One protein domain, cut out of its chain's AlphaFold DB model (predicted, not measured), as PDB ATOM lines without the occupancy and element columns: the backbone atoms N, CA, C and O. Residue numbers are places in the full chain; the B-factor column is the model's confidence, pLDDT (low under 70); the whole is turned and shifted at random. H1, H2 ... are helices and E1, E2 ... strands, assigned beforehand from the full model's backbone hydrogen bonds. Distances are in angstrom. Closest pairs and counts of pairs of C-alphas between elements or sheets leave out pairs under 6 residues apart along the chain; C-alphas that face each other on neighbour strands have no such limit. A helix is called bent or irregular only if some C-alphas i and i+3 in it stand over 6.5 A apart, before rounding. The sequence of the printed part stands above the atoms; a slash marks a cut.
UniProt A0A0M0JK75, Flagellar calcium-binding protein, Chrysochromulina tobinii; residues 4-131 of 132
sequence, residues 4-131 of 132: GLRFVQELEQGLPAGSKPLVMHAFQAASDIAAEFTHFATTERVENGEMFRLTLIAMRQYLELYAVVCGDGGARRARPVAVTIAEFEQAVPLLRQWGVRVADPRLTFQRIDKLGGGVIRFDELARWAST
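AT A GLANCE: This is residues 4 to 131 of the 132 residues of the protein "Flagellar calcium-binding protein" of Chrysochromulina tobinii (UniProt A0A0M0JK75). A small head, made of the two-strand ribbon E1 and E2 with the short helices H4, H5 and H6, packs on the long, kinked helix H3, H6 on its residues 58 to 66 and H4 on its residues 65 to 70, while H2 crosses H3 at a steep tilt over residues 51 to 63. Residues 4 to 10 of H1 stick out at the far end from the head. The printed part has 128 residues with six named helices and two named strands, in the order H1 H2 H3 E1 H4 H5 E2 H6; the sheet, E1 - E2, is antiparallel. The class is mostly helix, and the whole is compact, with a radius of gyration of the C-alphas of 15.7 A and spans of 45 by 35 by 26 A.

IN THESE COORDINATES: Strand E1 is residues 82 to 84, 6.6 A long, and E2 is residues 119 to 121, 6.8 A. The longest helix, H3, is residues 49 to 76, 34.3 A, with C-alpha 49 at (-48.125, -33.528, -14.273). H3 has a kink of 101 degrees near residue 70 and is irregular: C-alphas 69 and 72 are 9.5 A apart. H4, residues 85 to 97, 19.1 A, is only just irregular, with C-alphas 90 and 93 6.9 A apart. H5 is residues 105 to 112, 10.6 A, and H6 is residues 122 to 131, 14.5 A, ending at C-alpha 131 (-47.724, -18.879, 1.500). H2 is residues 20 to 37, 25.6 A. H1, residues 4 to 14, 15.4 A, begins at C-alpha 4 (-39.261, -29.023, -27.743).

HOW THE PARTS SIT: E1 and E2 are antiparallel at 139 degrees, with N 83 and O 120 2.8 A apart, within hydrogen-bond range. The hub is H3, which touches H2, H4 and H6. Its residues 65 to 70 touch H4, closest C-alphas Val 69 and Glu 87, 5.1 A, at a shallow tilt of 34 degrees, only just short of steep. Its residues 51 to 63 touch H2, closest C-alphas Ala 26 and Met 59, 5.1 A, at a steep tilt of 47 degrees, opposite ways. Its residues 58 to 66 touch H6, closest C-alphas Tyr 62 and Ala 126, 6.4 A. H4 and H5 touch about perpendicular at 80 degrees, closest C-alphas Glu 89 and Pro 105, 6.1 A. H5 and H6 only just touch, with 3 pairs of C-alphas within 8 A, the closest Ile 112 and Leu 125, 7.1 A. H1 and H2 are close but not clearly touching, Glu 12 and Lys 20 being closest at 7.5 A between C-alphas; H1 and H3 are apart. Every O i to N i+4 pair is within hydrogen-bond range in H1, H2, H5 and H6, against 19 of 24 in H3 and 7 of 9 in H4.

THE WHOLE: The C-alphas farthest apart are those of Arg 6 and Leu 107, 47.4 A. The printed part has no cut, and the link from H2 to H3 is long, 11 residues. Mean pLDDT of the printed part is 70.2; residues 4 to 52, 54 to 55 and 72 to 80 are under 70.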
ATOM      1  N   GLY A   4     -39.492 -29.993 -28.810       30.31
ATOM      2  CA  GLY A   4     -39.261 -29.023 -27.743       30.31
ATOM      3  C   GLY A   4     -38.816 -27.658 -28.271       30.31
ATOM      4  O   GLY A   4     -39.311 -26.627 -27.824       30.31
ATOM      5  N   LEU A   5     -37.947 -27.632 -29.283       39.16
ATOM      6  CA  LEU A   5     -37.431 -26.388 -29.860       39.16
ATOM      7  C   LEU A   5     -38.522 -25.604 -30.606       39.16
ATOM      8  O   LEU A   5     -38.549 -24.376 -30.561       39.16
ATOM      9  N   ARG A   6     -39.447 -26.320 -31.256       47.94
ATOM     10  CA  ARG A   6     -40.586 -25.722 -31.962       47.94
ATOM     11  C   ARG A   6     -41.582 -25.089 -30.987       47.94
ATOM     12  O   ARG A   6     -42.025 -23.973 -31.218       47.94
ATOM     13  N   PHE A   7     -41.847 -25.759 -29.865       44.22
ATOM     14  CA  PHE A   7     -42.716 -25.242 -28.806       44.22
ATOM     15  C   PHE A   7     -42.145 -23.977 -28.149       44.22
ATOM     16  O   PHE A   7     -42.874 -23.012 -27.926       44.22
ATOM     17  N   VAL A   8     -40.830 -23.938 -27.893       46.34
ATOM     18  CA  VAL A   8     -40.169 -22.726 -27.377       46.34
ATOM     19  C   VAL A   8     -40.260 -21.579 -28.386       46.34
ATOM     20  O   VAL A   8     -40.560 -20.459 -27.991       46.34
ATOM     21  N   GLN A   9     -40.073 -21.846 -29.681       52.34
ATOM     22  CA  GLN A   9     -40.221 -20.827 -30.727       52.34
ATOM     23  C   GLN A   9     -41.660 -20.312 -30.860       52.34
ATOM     24  O   GLN A   9     -41.864 -19.115 -31.039       52.34
ATOM     25  N   GLU A  10     -42.661 -21.184 -30.743       56.56
ATOM     26  CA  GLU A  10     -44.078 -20.799 -30.752       56.56
ATOM     27  C   GLU A  10     -44.441 -19.945 -29.527       56.56
ATOM     28  O   GLU A  10     -45.128 -18.931 -29.657       56.56
ATOM     29  N   LEU A  11     -43.909 -20.286 -28.349       52.00
ATOM     30  CA  LEU A  11     -44.026 -19.462 -27.142       52.00
ATOM     31  C   LEU A  11     -43.342 -18.099 -27.302       52.00
ATOM     32  O   LEU A  11     -43.916 -17.084 -26.917       52.00
ATOM     33  N   GLU A  12     -42.144 -18.052 -27.887       53.62
ATOM     34  CA  GLU A  12     -41.426 -16.799 -28.157       53.62
ATOM     35  C   GLU A  12     -42.177 -15.884 -29.129       53.62
ATOM     36  O   GLU A  12     -42.108 -14.665 -28.989       53.62
ATOM     37  N   GLN A  13     -42.910 -16.455 -30.086       63.41
ATOM     38  CA  GLN A  13     -43.717 -15.703 -31.049       63.41
ATOM     39  C   GLN A  13     -45.073 -15.261 -30.483       63.41
ATOM     40  O   GLN A  13     -45.596 -14.229 -30.898       63.41
ATOM     41  N   GLY A  14     -45.647 -16.024 -29.547       57.84
ATOM     42  CA  GLY A  14     -46.928 -15.706 -28.906       57.84
ATOM     43  C   GLY A  14     -46.827 -14.722 -27.738       57.84
ATOM     44  O   GLY A  14     -47.827 -14.125 -27.338       57.84
ATOM     45  N   LEU A  15     -45.632 -14.541 -27.178       57.00
ATOM     46  CA  LEU A  15     -45.395 -13.665 -26.040       57.00
ATOM     47  C   LEU A  15     -45.120 -12.214 -26.489       57.00
ATOM     48  O   LEU A  15     -44.292 -11.988 -27.373       57.00
ATOM     49  N   PRO A  16     -45.744 -11.194 -25.862       59.25
ATOM     50  CA  PRO A  16     -45.445  -9.792 -26.147       59.25
ATOM     51  C   PRO A  16     -43.951  -9.491 -25.979       59.25
ATOM     52  O   PRO A  16     -43.328  -9.940 -25.009       59.25
ATOM     53  N   ALA A  17     -43.368  -8.711 -26.892       53.09
ATOM     54  CA  ALA A  17     -41.948  -8.365 -26.852       53.09
ATOM     55  C   ALA A  17     -41.544  -7.787 -25.477       53.09
ATOM     56  O   ALA A  17     -42.172  -6.860 -24.972       53.09
ATOM     57  N   GLY A  18     -40.501  -8.355 -24.859       53.88
ATOM     58  CA  GLY A  18     -40.023  -7.971 -23.519       53.88
ATOM     59  C   GLY A  18     -40.599  -8.782 -22.347       53.88
ATOM     60  O   GLY A  18     -40.146  -8.612 -21.218       53.88
ATOM     61  N   SER A  19     -41.530  -9.711 -22.588       54.97
ATOM     62  CA  SER A  19     -42.094 -10.579 -21.538       54.97
ATOM     63  C   SER A  19     -41.252 -11.825 -21.222       54.97
ATOM     64  O   SER A  19     -41.443 -12.435 -20.175       54.97
ATOM     65  N   LYS A  20     -40.266 -12.188 -22.055       56.53
ATOM     66  CA  LYS A  20     -39.398 -13.365 -21.831       56.53
ATOM     67  C   LYS A  20     -38.671 -13.351 -20.473       56.53
ATOM     68  O   LYS A  20     -38.753 -14.354 -19.765       56.53
ATOM     69  N   PRO A  21     -38.042 -12.239 -20.035       57.34
ATOM     70  CA  PRO A  21     -37.514 -12.140 -18.677       57.34
ATOM     71  C   PRO A  21     -38.611 -12.322 -17.623       57.34
ATOM     72  O   PRO A  21     -38.403 -13.020 -16.641       57.34
ATOM     73  N   LEU A  22     -39.799 -11.745 -17.828       55.56
ATOM     74  CA  LEU A  22     -40.919 -11.874 -16.893       55.56
ATOM     75  C   LEU A  22     -41.350 -13.338 -16.726       55.56
ATOM     76  O   LEU A  22     -41.495 -13.791 -15.598       55.56
ATOM     77  N   VAL A  23     -41.468 -14.082 -17.827       57.84
ATOM     78  CA  VAL A  23     -41.811 -15.512 -17.827       57.84
ATOM     79  C   VAL A  23     -40.714 -16.351 -17.171       57.84
ATOM     80  O   VAL A  23     -41.026 -17.195 -16.338       57.84
ATOM     81  N   MET A  24     -39.435 -16.094 -17.470       60.66
ATOM     82  CA  MET A  24     -38.311 -16.778 -16.811       60.66
ATOM     83  C   MET A  24     -38.278 -16.511 -15.303       60.66
ATOM     84  O   MET A  24     -38.047 -17.423 -14.518       60.66
ATOM     85  N   HIS A  25     -38.544 -15.275 -14.883       59.09
ATOM     86  CA  HIS A  25     -38.590 -14.920 -13.468       59.09
ATOM     87  C   HIS A  25     -39.816 -15.497 -12.756       59.09
ATOM     88  O   HIS A  25     -39.681 -15.967 -11.632       59.09
ATOM     89  N   ALA A  26     -40.978 -15.525 -13.416       54.19
ATOM     90  CA  ALA A  26     -42.169 -16.200 -12.909       54.19
ATOM     91  C   ALA A  26     -41.929 -17.710 -12.756       54.19
ATOM     92  O   ALA A  26     -42.321 -18.292 -11.752       54.19
ATOM     93  N   PHE A  27     -41.241 -18.334 -13.719       59.25
ATOM     94  CA  PHE A  27     -40.860 -19.746 -13.660       59.25
ATOM     95  C   PHE A  27     -39.870 -20.032 -12.523       59.25
ATOM     96  O   PHE A  27     -40.063 -20.996 -11.783       59.25
ATOM     97  N   GLN A  28     -38.846 -19.189 -12.344       62.69
ATOM     98  CA  GLN A  28     -37.883 -19.344 -11.251       62.69
ATOM     99  C   GLN A  28     -38.556 -19.170  -9.886       62.69
ATOM    100  O   GLN A  28     -38.419 -20.035  -9.032       62.69
ATOM    101  N   ALA A  29     -39.359 -18.115  -9.705       57.84
ATOM    102  CA  ALA A  29     -40.093 -17.883  -8.462       57.84
ATOM    103  C   ALA A  29     -41.067 -19.033  -8.149       57.84
ATOM    104  O   ALA A  29     -41.145 -19.485  -7.009       57.84
ATOM    105  N   ALA A  30     -41.776 -19.545  -9.161       55.94
ATOM    106  CA  ALA A  30     -42.652 -20.702  -9.012       55.94
ATOM    107  C   ALA A  30     -41.877 -21.979  -8.647       55.94
ATOM    108  O   ALA A  30     -42.351 -22.760  -7.826       55.94
ATOM    109  N   SER A  31     -40.692 -22.183  -9.231       58.59
ATOM    110  CA  SER A  31     -39.817 -23.322  -8.925       58.59
ATOM    111  C   SER A  31     -39.269 -23.249  -7.499       58.59
ATOM    112  O   SER A  31     -39.292 -24.253  -6.792       58.59
ATOM    113  N   ASP A  32     -38.861 -22.061  -7.045       61.66
ATOM    114  CA  ASP A  32     -38.363 -21.834  -5.686       61.66
ATOM    115  C   ASP A  32     -39.470 -22.069  -4.638       61.66
ATOM    116  O   ASP A  32     -39.242 -22.737  -3.632       61.66
ATOM    117  N   ILE A  33     -40.697 -21.590  -4.896       54.88
ATOM    118  CA  ILE A  33     -41.866 -21.837  -4.032       54.88
ATOM    119  C   ILE A  33     -42.214 -23.330  -4.011       54.88
ATOM    120  O   ILE A  33     -42.436 -23.901  -2.944       54.88
ATOM    121  N   ALA A  34     -42.240 -23.989  -5.173       52.03
ATOM    122  CA  ALA A  34     -42.518 -25.421  -5.257       52.03
ATOM    123  C   ALA A  34     -41.472 -26.251  -4.495       52.03
ATOM    124  O   ALA A  34     -41.839 -27.215  -3.820       52.03
ATOM    125  N   ALA A  35     -40.197 -25.855  -4.544       55.34
ATOM    126  CA  ALA A  35     -39.126 -26.484  -3.780       55.34
ATOM    127  C   ALA A  35     -39.241 -26.276  -2.268       55.34
ATOM    128  O   ALA A  35     -38.887 -27.161  -1.492       55.34
ATOM    129  N   GLU A  36     -39.784 -25.140  -1.838       53.59
ATOM    130  CA  GLU A  36     -40.042 -24.865  -0.425       53.59
ATOM    131  C   GLU A  36     -41.229 -25.696   0.114       53.59
ATOM    132  O   GLU A  36     -41.160 -26.225   1.224       53.59
ATOM    133  N   PHE A  37     -42.286 -25.883  -0.688       43.53
ATOM    134  CA  PHE A  37     -43.493 -26.637  -0.305       43.53
ATOM    135  C   PHE A  37     -43.366 -28.153  -0.445       43.53
ATOM    136  O   PHE A  37     -43.992 -28.911   0.297       43.53
ATOM    137  N   THR A  38     -42.568 -28.612  -1.400       43.31
ATOM    138  CA  THR A  38     -42.283 -30.026  -1.591       43.31
ATOM    139  C   THR A  38     -40.822 -30.235  -1.231       43.31
ATOM    140  O   THR A  38     -39.939 -29.958  -2.030       43.31
ATOM    141  N   HIS A  39     -40.533 -30.783  -0.046       42.72
ATOM    142  CA  HIS A  39     -39.188 -31.262   0.344       42.72
ATOM    143  C   HIS A  39     -38.577 -32.312  -0.631       42.72
ATOM    144  O   HIS A  39     -37.563 -32.931  -0.326       42.72
ATOM    145  N   PHE A  40     -39.196 -32.526  -1.796       39.75
ATOM    146  CA  PHE A  40     -38.791 -33.392  -2.893       39.75
ATOM    147  C   PHE A  40     -38.187 -32.645  -4.088       39.75
ATOM    148  O   PHE A  40     -37.627 -33.308  -4.953       39.75
ATOM    149  N   ALA A  41     -38.245 -31.309  -4.173       40.78
ATOM    150  CA  ALA A  41     -37.650 -30.596  -5.310       40.78
ATOM    151  C   ALA A  41     -36.144 -30.348  -5.113       40.78
ATOM    152  O   ALA A  41     -35.631 -29.234  -5.196       40.78
ATOM    153  N   THR A  42     -35.409 -31.420  -4.855       40.19
ATOM    154  CA  THR A  42     -34.013 -31.477  -5.266       40.19
ATOM    155  C   THR A  42     -34.001 -32.031  -6.683       40.19
ATOM    156  O   THR A  42     -34.536 -33.110  -6.923       40.19
ATOM    157  N   THR A  43     -33.343 -31.313  -7.591       42.09
ATOM    158  CA  THR A  43     -32.973 -31.712  -8.963       42.09
ATOM    159  C   THR A  43     -34.042 -31.617 -10.069       42.09
ATOM    160  O   THR A  43     -34.799 -32.531 -10.354       42.09
ATOM    161  N   GLU A  44     -33.990 -30.477 -10.768       46.72
ATOM    162  CA  GLU A  44     -34.033 -30.306 -12.237       46.72
ATOM    163  C   GLU A  44     -35.222 -30.785 -13.079       46.72
ATOM    164  O   GLU A  44     -35.249 -30.492 -14.277       46.72
ATOM    165  N   ARG A  45     -36.251 -31.420 -12.525       46.09
ATOM    166  CA  ARG A  45     -37.440 -31.750 -13.314       46.09
ATOM    167  C   ARG A  45     -38.733 -31.494 -12.564       46.09
ATOM    168  O   ARG A  45     -38.908 -31.809 -11.396       46.09
ATOM    169  N   VAL A  46     -39.690 -30.964 -13.311       50.78
ATOM    170  CA  VAL A  46     -41.105 -31.050 -12.983       50.78
ATOM    171  C   VAL A  46     -41.519 -32.499 -13.268       50.78
ATOM    172  O   VAL A  46     -41.968 -32.824 -14.363       50.78
ATOM    173  N   GLU A  47     -41.232 -33.408 -12.335       50.19
ATOM    174  CA  GLU A  47     -41.257 -34.860 -12.591       50.19
ATOM    175  C   GLU A  47     -42.667 -35.465 -12.680       50.19
ATOM    176  O   GLU A  47     -42.817 -36.622 -13.071       50.19
ATOM    177  N   ASN A  48     -43.723 -34.696 -12.396       58.97
ATOM    178  CA  ASN A  48     -45.102 -35.166 -12.518       58.97
ATOM    179  C   ASN A  48     -46.049 -34.059 -13.021       58.97
ATOM    180  O   ASN A  48     -45.829 -32.870 -12.772       58.97
ATOM    181  N   GLY A  49     -47.130 -34.446 -13.707       57.31
ATOM    182  CA  GLY A  49     -48.125 -33.528 -14.273       57.31
ATOM    183  C   GLY A  49     -48.766 -32.603 -13.232       57.31
ATOM    184  O   GLY A  49     -49.141 -31.476 -13.555       57.31
ATOM    185  N   GLU A  50     -48.821 -33.030 -11.970       59.34
ATOM    186  CA  GLU A  50     -49.257 -32.190 -10.851       59.34
ATOM    187  C   GLU A  50     -48.274 -31.057 -10.542       59.34
ATOM    188  O   GLU A  50     -48.709 -29.917 -10.397       59.34
ATOM    189  N   MET A  51     -46.962 -31.320 -10.524       59.69
ATOM    190  CA  MET A  51     -45.962 -30.259 -10.349       59.69
ATOM    191  C   MET A  51     -46.012 -29.277 -11.523       59.69
ATOM    192  O   MET A  51     -45.964 -28.074 -11.304       59.69
ATOM    193  N   PHE A  52     -46.212 -29.764 -12.754       66.75
ATOM    194  CA  PHE A  52     -46.326 -28.899 -13.935       66.75
ATOM    195  C   PHE A  52     -47.541 -27.989 -13.840       66.75
ATOM    196  O   PHE A  52     -47.451 -26.781 -14.059       66.75
ATOM    197  N   ARG A  53     -48.676 -28.559 -13.437       70.00
ATOM    198  CA  ARG A  53     -49.898 -27.807 -13.193       70.00
ATOM    199  C   ARG A  53     -49.709 -26.769 -12.081       70.00
ATOM    200  O   ARG A  53     -50.149 -25.637 -12.259       70.00
ATOM    201  N   LEU A  54     -49.060 -27.119 -10.968       67.19
ATOM    202  CA  LEU A  54     -48.780 -26.185  -9.872       67.19
ATOM    203  C   LEU A  54     -47.843 -25.053 -10.312       67.19
ATOM    204  O   LEU A  54     -48.130 -23.893 -10.025       67.19
ATOM    205  N   THR A  55     -46.795 -25.351 -11.086       69.81
ATOM    206  CA  THR A  55     -45.909 -24.335 -11.671       69.81
ATOM    207  C   THR A  55     -46.677 -23.389 -12.594       69.81
ATOM    208  O   THR A  55     -46.525 -22.177 -12.477       69.81
ATOM    209  N   LEU A  56     -47.553 -23.901 -13.467       75.62
ATOM    210  CA  LEU A  56     -48.378 -23.058 -14.342       75.62
ATOM    211  C   LEU A  56     -49.352 -22.167 -13.558       75.62
ATOM    212  O   LEU A  56     -49.545 -21.005 -13.922       75.62
ATOM    213  N   ILE A  57     -49.947 -22.681 -12.478       75.31
ATOM    214  CA  ILE A  57     -50.818 -21.896 -11.591       75.31
ATOM    215  C   ILE A  57     -50.016 -20.775 -10.921       75.31
ATOM    216  O   ILE A  57     -50.435 -19.619 -10.983       75.31
ATOM    217  N   ALA A  58     -48.848 -21.091 -10.359       70.62
ATOM    218  CA  ALA A  58     -47.975 -20.111  -9.720       70.62
ATOM    219  C   ALA A  58     -47.480 -19.047 -10.717       70.62
ATOM    220  O   ALA A  58     -47.493 -17.855 -10.412       70.62
ATOM    221  N   MET A  59     -47.124 -19.441 -11.945       74.31
ATOM    222  CA  MET A  59     -46.764 -18.504 -13.016       74.31
ATOM    223  C   MET A  59     -47.932 -17.582 -13.380       74.31
ATOM    224  O   MET A  59     -47.735 -16.372 -13.495       74.31
ATOM    225  N   ARG A  60     -49.151 -18.120 -13.528       81.81
ATOM    226  CA  ARG A  60     -50.354 -17.313 -13.786       81.81
ATOM    227  C   ARG A  60     -50.586 -16.305 -12.661       81.81
ATOM    228  O   ARG A  60     -50.775 -15.129 -12.952       81.81
ATOM    229  N   GLN A  61     -50.528 -16.741 -11.404       80.19
ATOM    230  CA  GLN A  61     -50.694 -15.860 -10.244       80.19
ATOM    231  C   GLN A  61     -49.622 -14.762 -10.218       80.19
ATOM    232  O   GLN A  61     -49.948 -13.590 -10.070       80.19
ATOM    233  N   TYR A  62     -48.352 -15.102 -10.455       79.31
ATOM    234  CA  TYR A  62     -47.271 -14.115 -10.518       79.31
ATOM    235  C   TYR A  62     -47.526 -13.053 -11.602       79.31
ATOM    236  O   TYR A  62     -47.406 -11.857 -11.338       79.31
ATOM    237  N   LEU A  63     -47.917 -13.475 -12.809       78.12
ATOM    238  CA  LEU A  63     -48.186 -12.574 -13.934       78.12
ATOM    239  C   LEU A  63     -49.420 -11.691 -13.705       78.12
ATOM    240  O   LEU A  63     -49.373 -10.496 -13.995       78.12
ATOM    241  N   GLU A  64     -50.502 -12.248 -13.163       83.62
ATOM    242  CA  GLU A  64     -51.718 -11.496 -12.831       83.62
ATOM    243  C   GLU A  64     -51.454 -10.458 -11.738       83.62
ATOM    244  O   GLU A  64     -51.847  -9.298 -11.882       83.62
ATOM    245  N   LEU A  65     -50.729 -10.838 -10.678       83.50
ATOM    246  CA  LEU A  65     -50.354  -9.911  -9.610       83.50
ATOM    247  C   LEU A  65     -49.487  -8.776 -10.149       83.50
ATOM    248  O   LEU A  65     -49.692  -7.613  -9.806       83.50
ATOM    249  N   TYR A  66     -48.529  -9.117 -11.013       81.88
ATOM    250  CA  TYR A  66     -47.634  -8.153 -11.636       81.88
ATOM    251  C   TYR A  66     -48.394  -7.156 -12.511       81.88
ATOM    252  O   TYR A  66     -48.142  -5.955 -12.425       81.88
ATOM    253  N   ALA A  67     -49.343  -7.641 -13.315       82.94
ATOM    254  CA  ALA A  67     -50.178  -6.806 -14.169       82.94
ATOM    255  C   ALA A  67     -51.042  -5.834 -13.355       82.94
ATOM    256  O   ALA A  67     -51.161  -4.675 -13.735       82.94
ATOM    257  N   VAL A  68     -51.597  -6.265 -12.217       86.62
ATOM    258  CA  VAL A  68     -52.380  -5.371 -11.349       86.62
ATOM    259  C   VAL A  68     -51.492  -4.327 -10.678       86.62
ATOM    260  O   VAL A  68     -51.807  -3.143 -10.713       86.62
ATOM    261  N   VAL A  69     -50.364  -4.745 -10.104       84.88
ATOM    262  CA  VAL A  69     -49.465  -3.846  -9.364       84.88
ATOM    263  C   VAL A  69     -48.766  -2.839 -10.280       84.88
ATOM    264  O   VAL A  69     -48.533  -1.699  -9.886       84.88
ATOM    265  N   CYS A  70     -48.405  -3.245 -11.497       78.31
ATOM    266  CA  CYS A  70     -47.666  -2.390 -12.421       78.31
ATOM    267  C   CYS A  70     -48.542  -1.708 -13.483       78.31
ATOM    268  O   CYS A  70     -48.040  -0.835 -14.201       78.31
ATOM    269  N   GLY A  71     -49.806  -2.122 -13.614       72.12
ATOM    270  CA  GLY A  71     -50.696  -1.726 -14.700       72.12
ATOM    271  C   GLY A  71     -50.121  -2.017 -16.092       72.12
ATOM    272  O   GLY A  71     -49.189  -2.805 -16.280       72.12
ATOM    273  N   ASP A  72     -50.635  -1.291 -17.080       58.72
ATOM    274  CA  ASP A  72     -50.294  -1.359 -18.509       58.72
ATOM    275  C   ASP A  72     -48.811  -1.018 -18.796       58.72
ATOM    276  O   ASP A  72     -48.305  -1.227 -19.898       58.72
ATOM    277  N   GLY A  73     -48.097  -0.467 -17.805       53.03
ATOM    278  CA  GLY A  73     -46.720   0.021 -17.907       53.03
ATOM    279  C   GLY A  73     -45.645  -0.911 -17.342       53.03
ATOM    280  O   GLY A  73     -44.473  -0.523 -17.327       53.03
ATOM    281  N   GLY A  74     -45.992  -2.116 -16.872       47.72
ATOM    282  CA  GLY A  74     -45.072  -2.977 -16.111       47.72
ATOM    283  C   GLY A  74     -43.753  -3.322 -16.800       47.72
ATOM    284  O   GLY A  74     -42.715  -3.344 -16.145       47.72
ATOM    285  N   ALA A  75     -43.733  -3.429 -18.130       49.34
ATOM    286  CA  ALA A  75     -42.501  -3.658 -18.887       49.34
ATOM    287  C   ALA A  75     -41.449  -2.527 -18.760       49.34
ATOM    288  O   ALA A  75     -40.299  -2.727 -19.147       49.34
ATOM    289  N   ARG A  76     -41.811  -1.344 -18.230       50.59
ATOM    290  CA  ARG A  76     -40.918  -0.176 -18.090       50.59
ATOM    291  C   ARG A  76     -40.352   0.051 -16.685       50.59
ATOM    292  O   ARG A  76     -39.543   0.966 -16.530       50.59
ATOM    293  N   ARG A  77     -40.741  -0.715 -15.659       63.19
ATOM    294  CA  ARG A  77     -40.208  -0.500 -14.300       63.19
ATOM    295  C   ARG A  77     -38.850  -1.178 -14.115       63.19
ATOM    296  O   ARG A  77     -38.689  -2.361 -14.409       63.19
ATOM    297  N   ALA A  78     -37.880  -0.420 -13.597       56.31
ATOM    298  CA  ALA A  78     -36.588  -0.952 -13.173       56.31
ATOM    299  C   ALA A  78     -36.786  -2.015 -12.079       56.31
ATOM    300  O   ALA A  78     -37.660  -1.883 -11.221       56.31
ATOM    301  N   ARG A  79     -35.986  -3.083 -12.128       59.22
ATOM    302  CA  ARG A  79     -36.013  -4.160 -11.132       59.22
ATOM    303  C   ARG A  79     -35.031  -3.862  -9.989       59.22
ATOM    304  O   ARG A  79     -33.931  -3.399 -10.284       59.22
ATOM    305  N   PRO A  80     -35.372  -4.187  -8.726       65.69
ATOM    306  CA  PRO A  80     -36.612  -4.824  -8.267       65.69
ATOM    307  C   PRO A  80     -37.801  -3.852  -8.260       65.69
ATOM    308  O   PRO A  80     -37.657  -2.684  -7.907       65.69
ATOM    309  N   VAL A  81     -38.984  -4.340  -8.646       79.81
ATOM    310  CA  VAL A  81     -40.197  -3.514  -8.663       79.81
ATOM    311  C   VAL A  81     -40.601  -3.205  -7.225       79.81
ATOM    312  O   VAL A  81     -40.921  -4.114  -6.460       79.81
ATOM    313  N   ALA A  82     -40.566  -1.924  -6.867       85.62
ATOM    314  CA  ALA A  82     -41.126  -1.428  -5.621       85.62
ATOM    315  C   ALA A  82     -42.651  -1.335  -5.743       85.62
ATOM    316  O   ALA A  82     -43.169  -0.870  -6.762       85.62
ATOM    317  N   VAL A  83     -43.340  -1.784  -4.700       88.81
ATOM    318  CA  VAL A  83     -44.795  -1.776  -4.571       88.81
ATOM    319  C   VAL A  83     -45.162  -0.858  -3.419       88.81
ATOM    320  O   VAL A  83     -44.739  -1.058  -2.279       88.81
ATOM    321  N   THR A  84     -45.943   0.164  -3.726       91.00
ATOM    322  CA  THR A  84     -46.506   1.097  -2.748       91.00
ATOM    323  C   THR A  84     -47.764   0.519  -2.103       91.00
ATOM    324  O   THR A  84     -48.387  -0.407  -2.629       91.00
ATOM    325  N   ILE A  85     -48.200   1.102  -0.983       92.19
ATOM    326  CA  ILE A  85     -49.469   0.716  -0.346       92.19
ATOM    327  C   ILE A  85     -50.666   0.849  -1.300       92.19
ATOM    328  O   ILE A  85     -51.534  -0.015  -1.300       92.19
ATOM    329  N   ALA A  86     -50.696   1.882  -2.146       90.94
ATOM    330  CA  ALA A  86     -51.793   2.096  -3.088       90.94
ATOM    331  C   ALA A  86     -51.872   0.972  -4.137       90.94
ATOM    332  O   ALA A  86     -52.953   0.478  -4.444       90.94
ATOM    333  N   GLU A  87     -50.725   0.528  -4.650       90.81
ATOM    334  CA  GLU A  87     -50.648  -0.588  -5.602       90.81
ATOM    335  C   GLU A  87     -50.970  -1.928  -4.930       90.81
ATOM    336  O   GLU A  87     -51.611  -2.792  -5.526       90.81
ATOM    337  N   PHE A  88     -50.592  -2.095  -3.660       92.44
ATOM    338  CA  PHE A  88     -51.018  -3.252  -2.880       92.44
ATOM    339  C   PHE A  88     -52.537  -3.266  -2.663       92.44
ATOM    340  O   PHE A  88     -53.170  -4.297  -2.875       92.44
ATOM    341  N   GLU A  89     -53.144  -2.133  -2.300       93.38
ATOM    342  CA  GLU A  89     -54.599  -1.994  -2.144       93.38
ATOM    343  C   GLU A  89     -55.346  -2.335  -3.448       93.38
ATOM    344  O   GLU A  89     -56.392  -2.986  -3.397       93.38
ATOM    345  N   GLN A  90     -54.781  -2.000  -4.614       92.12
ATOM    346  CA  GLN A  90     -55.309  -2.406  -5.927       92.12
ATOM    347  C   GLN A  90     -55.224  -3.919  -6.173       92.12
ATOM    348  O   GLN A  90     -56.090  -4.476  -6.846       92.12
ATOM    349  N   ALA A  91     -54.223  -4.599  -5.610       91.31
ATOM    350  CA  ALA A  91     -54.068  -6.048  -5.704       91.31
ATOM    351  C   ALA A  91     -54.986  -6.834  -4.748       91.31
ATOM    352  O   ALA A  91     -55.253  -8.014  -4.984       91.31
ATOM    353  N   VAL A  92     -55.521  -6.210  -3.690       93.69
ATOM    354  CA  VAL A  92     -56.360  -6.884  -2.677       93.69
ATOM    355  C   VAL A  92     -57.578  -7.620  -3.259       93.69
ATOM    356  O   VAL A  92     -57.826  -8.750  -2.831       93.69
ATOM    357  N   PRO A  93     -58.355  -7.060  -4.207       93.25
ATOM    358  CA  PRO A  93     -59.467  -7.780  -4.823       93.25
ATOM    359  C   PRO A  93     -59.030  -9.075  -5.519       93.25
ATOM    360  O   PRO A  93     -59.683 -10.101  -5.339       93.25
ATOM    361  N   LEU A  94     -57.910  -9.049  -6.249       90.12
ATOM    362  CA  LEU A  94     -57.345 -10.223  -6.920       90.12
ATOM    363  C   LEU A  94     -56.875 -11.271  -5.899       90.12
ATOM    364  O   LEU A  94     -57.221 -12.443  -6.006       90.12
ATOM    365  N   LEU A  95     -56.168 -10.836  -4.853       90.25
ATOM    366  CA  LEU A  95     -55.721 -11.710  -3.764       90.25
ATOM    367  C   LEU A  95     -56.905 -12.419  -3.085       90.25
ATOM    368  O   LEU A  95     -56.866 -13.627  -2.859       90.25
ATOM    369  N   ARG A  96     -58.004 -11.698  -2.832       91.06
ATOM    370  CA  ARG A  96     -59.231 -12.283  -2.266       91.06
ATOM    371  C   ARG A  96     -59.877 -13.308  -3.197       91.06
ATOM    372  O   ARG A  96     -60.394 -14.307  -2.705       91.06
ATOM    373  N   GLN A  97     -59.837 -13.095  -4.516       88.88
ATOM    374  CA  GLN A  97     -60.319 -14.082  -5.495       88.88
ATOM    375  C   GLN A  97     -59.497 -15.377  -5.464       88.88
ATOM    376  O   GLN A  97     -60.049 -16.449  -5.692       88.88
ATOM    377  N   TRP A  98     -58.206 -15.296  -5.134       85.81
ATOM    378  CA  TRP A  98     -57.352 -16.471  -4.930       85.81
ATOM    379  C   TRP A  98     -57.545 -17.150  -3.572       85.81
ATOM    380  O   TRP A  98     -56.898 -18.156  -3.302       85.81
ATOM    381  N   GLY A  99     -58.426 -16.622  -2.717       85.62
ATOM    382  CA  GLY A  99     -58.654 -17.128  -1.366       85.62
ATOM    383  C   GLY A  99     -57.719 -16.536  -0.307       85.62
ATOM    384  O   GLY A  99     -57.870 -16.855   0.872       85.62
ATOM    385  N   VAL A 100     -56.811 -15.626  -0.679       87.69
ATOM    386  CA  VAL A 100     -55.909 -14.964   0.271       87.69
ATOM    387  C   VAL A 100     -56.704 -13.986   1.133       87.69
ATOM    388  O   VAL A 100     -57.338 -13.037   0.651       87.69
ATOM    389  N   ARG A 101     -56.665 -14.191   2.451       87.19
ATOM    390  CA  ARG A 101     -57.448 -13.390   3.395       87.19
ATOM    391  C   ARG A 101     -56.715 -12.105   3.783       87.19
ATOM    392  O   ARG A 101     -55.886 -12.092   4.687       87.19
ATOM    393  N   VAL A 102     -57.102 -10.994   3.157       90.31
ATOM    394  CA  VAL A 102     -56.651  -9.640   3.534       90.31
ATOM    395  C   VAL A 102     -57.743  -8.924   4.328       90.31
ATOM    396  O   VAL A 102     -58.699  -8.400   3.743       90.31
ATOM    397  N   ALA A 103     -57.616  -8.932   5.658       86.62
ATOM    398  CA  ALA A 103     -58.558  -8.271   6.565       86.62
ATOM    399  C   ALA A 103     -58.372  -6.744   6.569       86.62
ATOM    400  O   ALA A 103     -59.322  -6.017   6.299       86.62
ATOM    401  N   ASP A 104     -57.142  -6.280   6.800       91.88
ATOM    402  CA  ASP A 104     -56.762  -4.868   6.753       91.88
ATOM    403  C   ASP A 104     -55.553  -4.713   5.817       91.88
ATOM    404  O   ASP A 104     -54.467  -5.204   6.143       91.88
ATOM    405  N   PRO A 105     -55.718  -4.064   4.649       92.12
ATOM    406  CA  PRO A 105     -54.637  -3.904   3.687       92.12
ATOM    407  C   PRO A 105     -53.406  -3.193   4.253       92.12
ATOM    408  O   PRO A 105     -52.282  -3.578   3.939       92.12
ATOM    409  N   ARG A 106     -53.587  -2.190   5.116       91.06
ATOM    410  CA  ARG A 106     -52.480  -1.391   5.654       91.06
ATOM    411  C   ARG A 106     -51.694  -2.168   6.691       91.06
ATOM    412  O   ARG A 106     -50.466  -2.168   6.641       91.06
ATOM    413  N   LEU A 107     -52.383  -2.878   7.584       91.12
ATOM    414  CA  LEU A 107     -51.718  -3.756   8.550       91.12
ATOM    415  C   LEU A 107     -51.009  -4.915   7.849       91.12
ATOM    416  O   LEU A 107     -49.886  -5.255   8.212       91.12
ATOM    417  N   THR A 108     -51.630  -5.513   6.829       92.38
ATOM    418  CA  THR A 108     -50.978  -6.558   6.034       92.38
ATOM    419  C   THR A 108     -49.740  -6.016   5.325       92.38
ATOM    420  O   THR A 108     -48.685  -6.635   5.418       92.38
ATOM    421  N   PHE A 109     -49.821  -4.844   4.697       92.06
ATOM    422  CA  PHE A 109     -48.679  -4.213   4.040       92.06
ATOM    423  C   PHE A 109     -47.532  -3.935   5.015       92.06
ATOM    424  O   PHE A 109     -46.399  -4.301   4.730       92.06
ATOM    425  N   GLN A 110     -47.818  -3.380   6.196       89.19
ATOM    426  CA  GLN A 110     -46.812  -3.145   7.243       89.19
ATOM    427  C   GLN A 110     -46.152  -4.437   7.736       89.19
ATOM    428  O   GLN A 110     -44.978  -4.441   8.090       89.19
ATOM    429  N   ARG A 111     -46.885  -5.557   7.756       88.62
ATOM    430  CA  ARG A 111     -46.308  -6.863   8.108       88.62
ATOM    431  C   ARG A 111     -45.342  -7.382   7.043       88.62
ATOM    432  O   ARG A 111     -44.438  -8.145   7.385       88.62
ATOM    433  N   ILE A 112     -45.549  -7.004   5.782       87.88
ATOM    434  CA  ILE A 112     -44.657  -7.351   4.670       87.88
ATOM    435  C   ILE A 112     -43.461  -6.380   4.637       87.88
ATOM    436  O   ILE A 112     -42.325  -6.834   4.519       87.88
ATOM    437  N   ASP A 113     -43.690  -5.075   4.838       87.81
ATOM    438  CA  ASP A 113     -42.670  -4.018   4.951       87.81
ATOM    439  C   ASP A 113     -41.954  -4.047   6.312       87.81
ATOM    440  O   ASP A 113     -42.097  -3.159   7.153       87.81
ATOM    441  N   LYS A 114     -41.151  -5.088   6.542       77.31
ATOM    442  CA  LYS A 114     -40.435  -5.282   7.815       77.31
ATOM    443  C   LYS A 114     -39.460  -4.151   8.163       77.31
ATOM    444  O   LYS A 114     -39.078  -4.032   9.324       77.31
ATOM    445  N   LEU A 115     -39.024  -3.367   7.176       73.88
ATOM    446  CA  LEU A 115     -38.067  -2.272   7.354       73.88
ATOM    447  C   LEU A 115     -38.752  -0.902   7.494       73.88
ATOM    448  O   LEU A 115     -38.075   0.068   7.826       73.88
ATOM    449  N   GLY A 116     -40.071  -0.817   7.277       74.94
ATOM    450  CA  GLY A 116     -40.840   0.425   7.382       74.94
ATOM    451  C   GLY A 116     -40.463   1.467   6.326       74.94
ATOM    452  O   GLY A 116     -40.568   2.666   6.583       74.94
ATOM    453  N   GLY A 117     -39.983   1.025   5.160       75.00
ATOM    454  CA  GLY A 117     -39.516   1.899   4.083       75.00
ATOM    455  C   GLY A 117     -40.641   2.565   3.284       75.00
ATOM    456  O   GLY A 117     -40.367   3.421   2.445       75.00
ATOM    457  N   GLY A 118     -41.899   2.173   3.515       83.44
ATOM    458  CA  GLY A 118     -43.068   2.667   2.782       83.44
ATOM    459  C   GLY A 118     -43.264   2.007   1.412       83.44
ATOM    460  O   GLY A 118     -44.198   2.360   0.689       83.44
ATOM    461  N   VAL A 119     -42.409   1.042   1.065       87.50
ATOM    462  CA  VAL A 119     -42.474   0.226  -0.150       87.50
ATOM    463  C   VAL A 119     -42.049  -1.205   0.165       87.50
ATOM    464  O   VAL A 119     -41.132  -1.420   0.952       87.50
ATOM    465  N   ILE A 120     -42.674  -2.181  -0.491       89.69
ATOM    466  CA  ILE A 120     -42.258  -3.591  -0.448       89.69
ATOM    467  C   ILE A 120     -41.740  -4.013  -1.813       89.69
ATOM    468  O   ILE A 120     -42.154  -3.465  -2.838       89.69
ATOM    469  N   ARG A 121     -40.844  -4.995  -1.872       87.12
ATOM    470  CA  ARG A 121     -40.457  -5.553  -3.169       87.12
ATOM    471  C   ARG A 121     -41.579  -6.435  -3.700       87.12
ATOM    472  O   ARG A 121     -42.174  -7.212  -2.957       87.12
ATOM    473  N   PHE A 122     -41.802  -6.396  -5.009       84.62
ATOM    474  CA  PHE A 122     -42.801  -7.245  -5.656       84.62
ATOM    475  C   PHE A 122     -42.598  -8.737  -5.353       84.62
ATOM    476  O   PHE A 122     -43.559  -9.440  -5.059       84.62
ATOM    477  N   ASP A 123     -41.352  -9.215  -5.342       79.81
ATOM    478  CA  ASP A 123     -41.070 -10.624  -5.044       79.81
ATOM    479  C   ASP A 123     -41.435 -11.007  -3.597       79.81
ATOM    480  O   ASP A 123     -41.846 -12.136  -3.342       79.81
ATOM    481  N   GLU A 124     -41.330 -10.070  -2.644       83.62
ATOM    482  CA  GLU A 124     -41.744 -10.298  -1.251       83.62
ATOM    483  C   GLU A 124     -43.265 -10.410  -1.149       83.62
ATOM    484  O   GLU A 124     -43.775 -11.297  -0.464       83.62
ATOM    485  N   LEU A 125     -43.984  -9.558  -1.885       87.00
ATOM    486  CA  LEU A 125     -45.435  -9.627  -2.006       87.00
ATOM    487  C   LEU A 125     -45.888 -10.951  -2.643       87.00
ATOM    488  O   LEU A 125     -46.767 -11.620  -2.101       87.00
ATOM    489  N   ALA A 126     -45.289 -11.339  -3.771       83.25
ATOM    490  CA  ALA A 126     -45.639 -12.565  -4.488       83.25
ATOM    491  C   ALA A 126     -45.386 -13.816  -3.633       83.25
ATOM    492  O   ALA A 126     -46.228 -14.717  -3.578       83.25
ATOM    493  N   ARG A 127     -44.264 -13.846  -2.903       82.00
ATOM    494  CA  ARG A 127     -43.962 -14.929  -1.961       82.00
ATOM    495  C   ARG A 127     -44.983 -14.979  -0.831       82.00
ATOM    496  O   ARG A 127     -45.554 -16.035  -0.577       82.00
ATOM    497  N   TRP A 128     -45.270 -13.842  -0.196       87.38
ATOM    498  CA  TRP A 128     -46.261 -13.765   0.880       87.38
ATOM    499  C   TRP A 128     -47.648 -14.262   0.433       87.38
ATOM    500  O   TRP A 128     -48.260 -15.073   1.130       87.38
ATOM    501  N   ALA A 129     -48.104 -13.848  -0.753       84.50
ATOM    502  CA  ALA A 129     -49.392 -14.256  -1.316       84.50
ATOM    503  C   ALA A 129     -49.471 -15.763  -1.612       84.50
ATOM    504  O   ALA A 129     -50.552 -16.334  -1.562       84.50
ATOM    505  N   SER A 130     -48.332 -16.402  -1.894       72.56
ATOM    506  CA  SER A 130     -48.254 -17.837  -2.197       72.56
ATOM    507  C   SER A 130     -48.134 -18.721  -0.949       72.56
ATOM    508  O   SER A 130     -48.227 -19.939  -1.061       72.56
ATOM    509  N   THR A 131     -47.900 -18.133   0.233       70.81
ATOM    510  CA  THR A 131     -47.724 -18.879   1.500       70.81
ATOM    511  C   THR A 131     -48.950 -18.812   2.422       70.81
ATOM    512  O   THR A 131     -48.952 -19.450   3.474       70.81
TER     513      THR A 131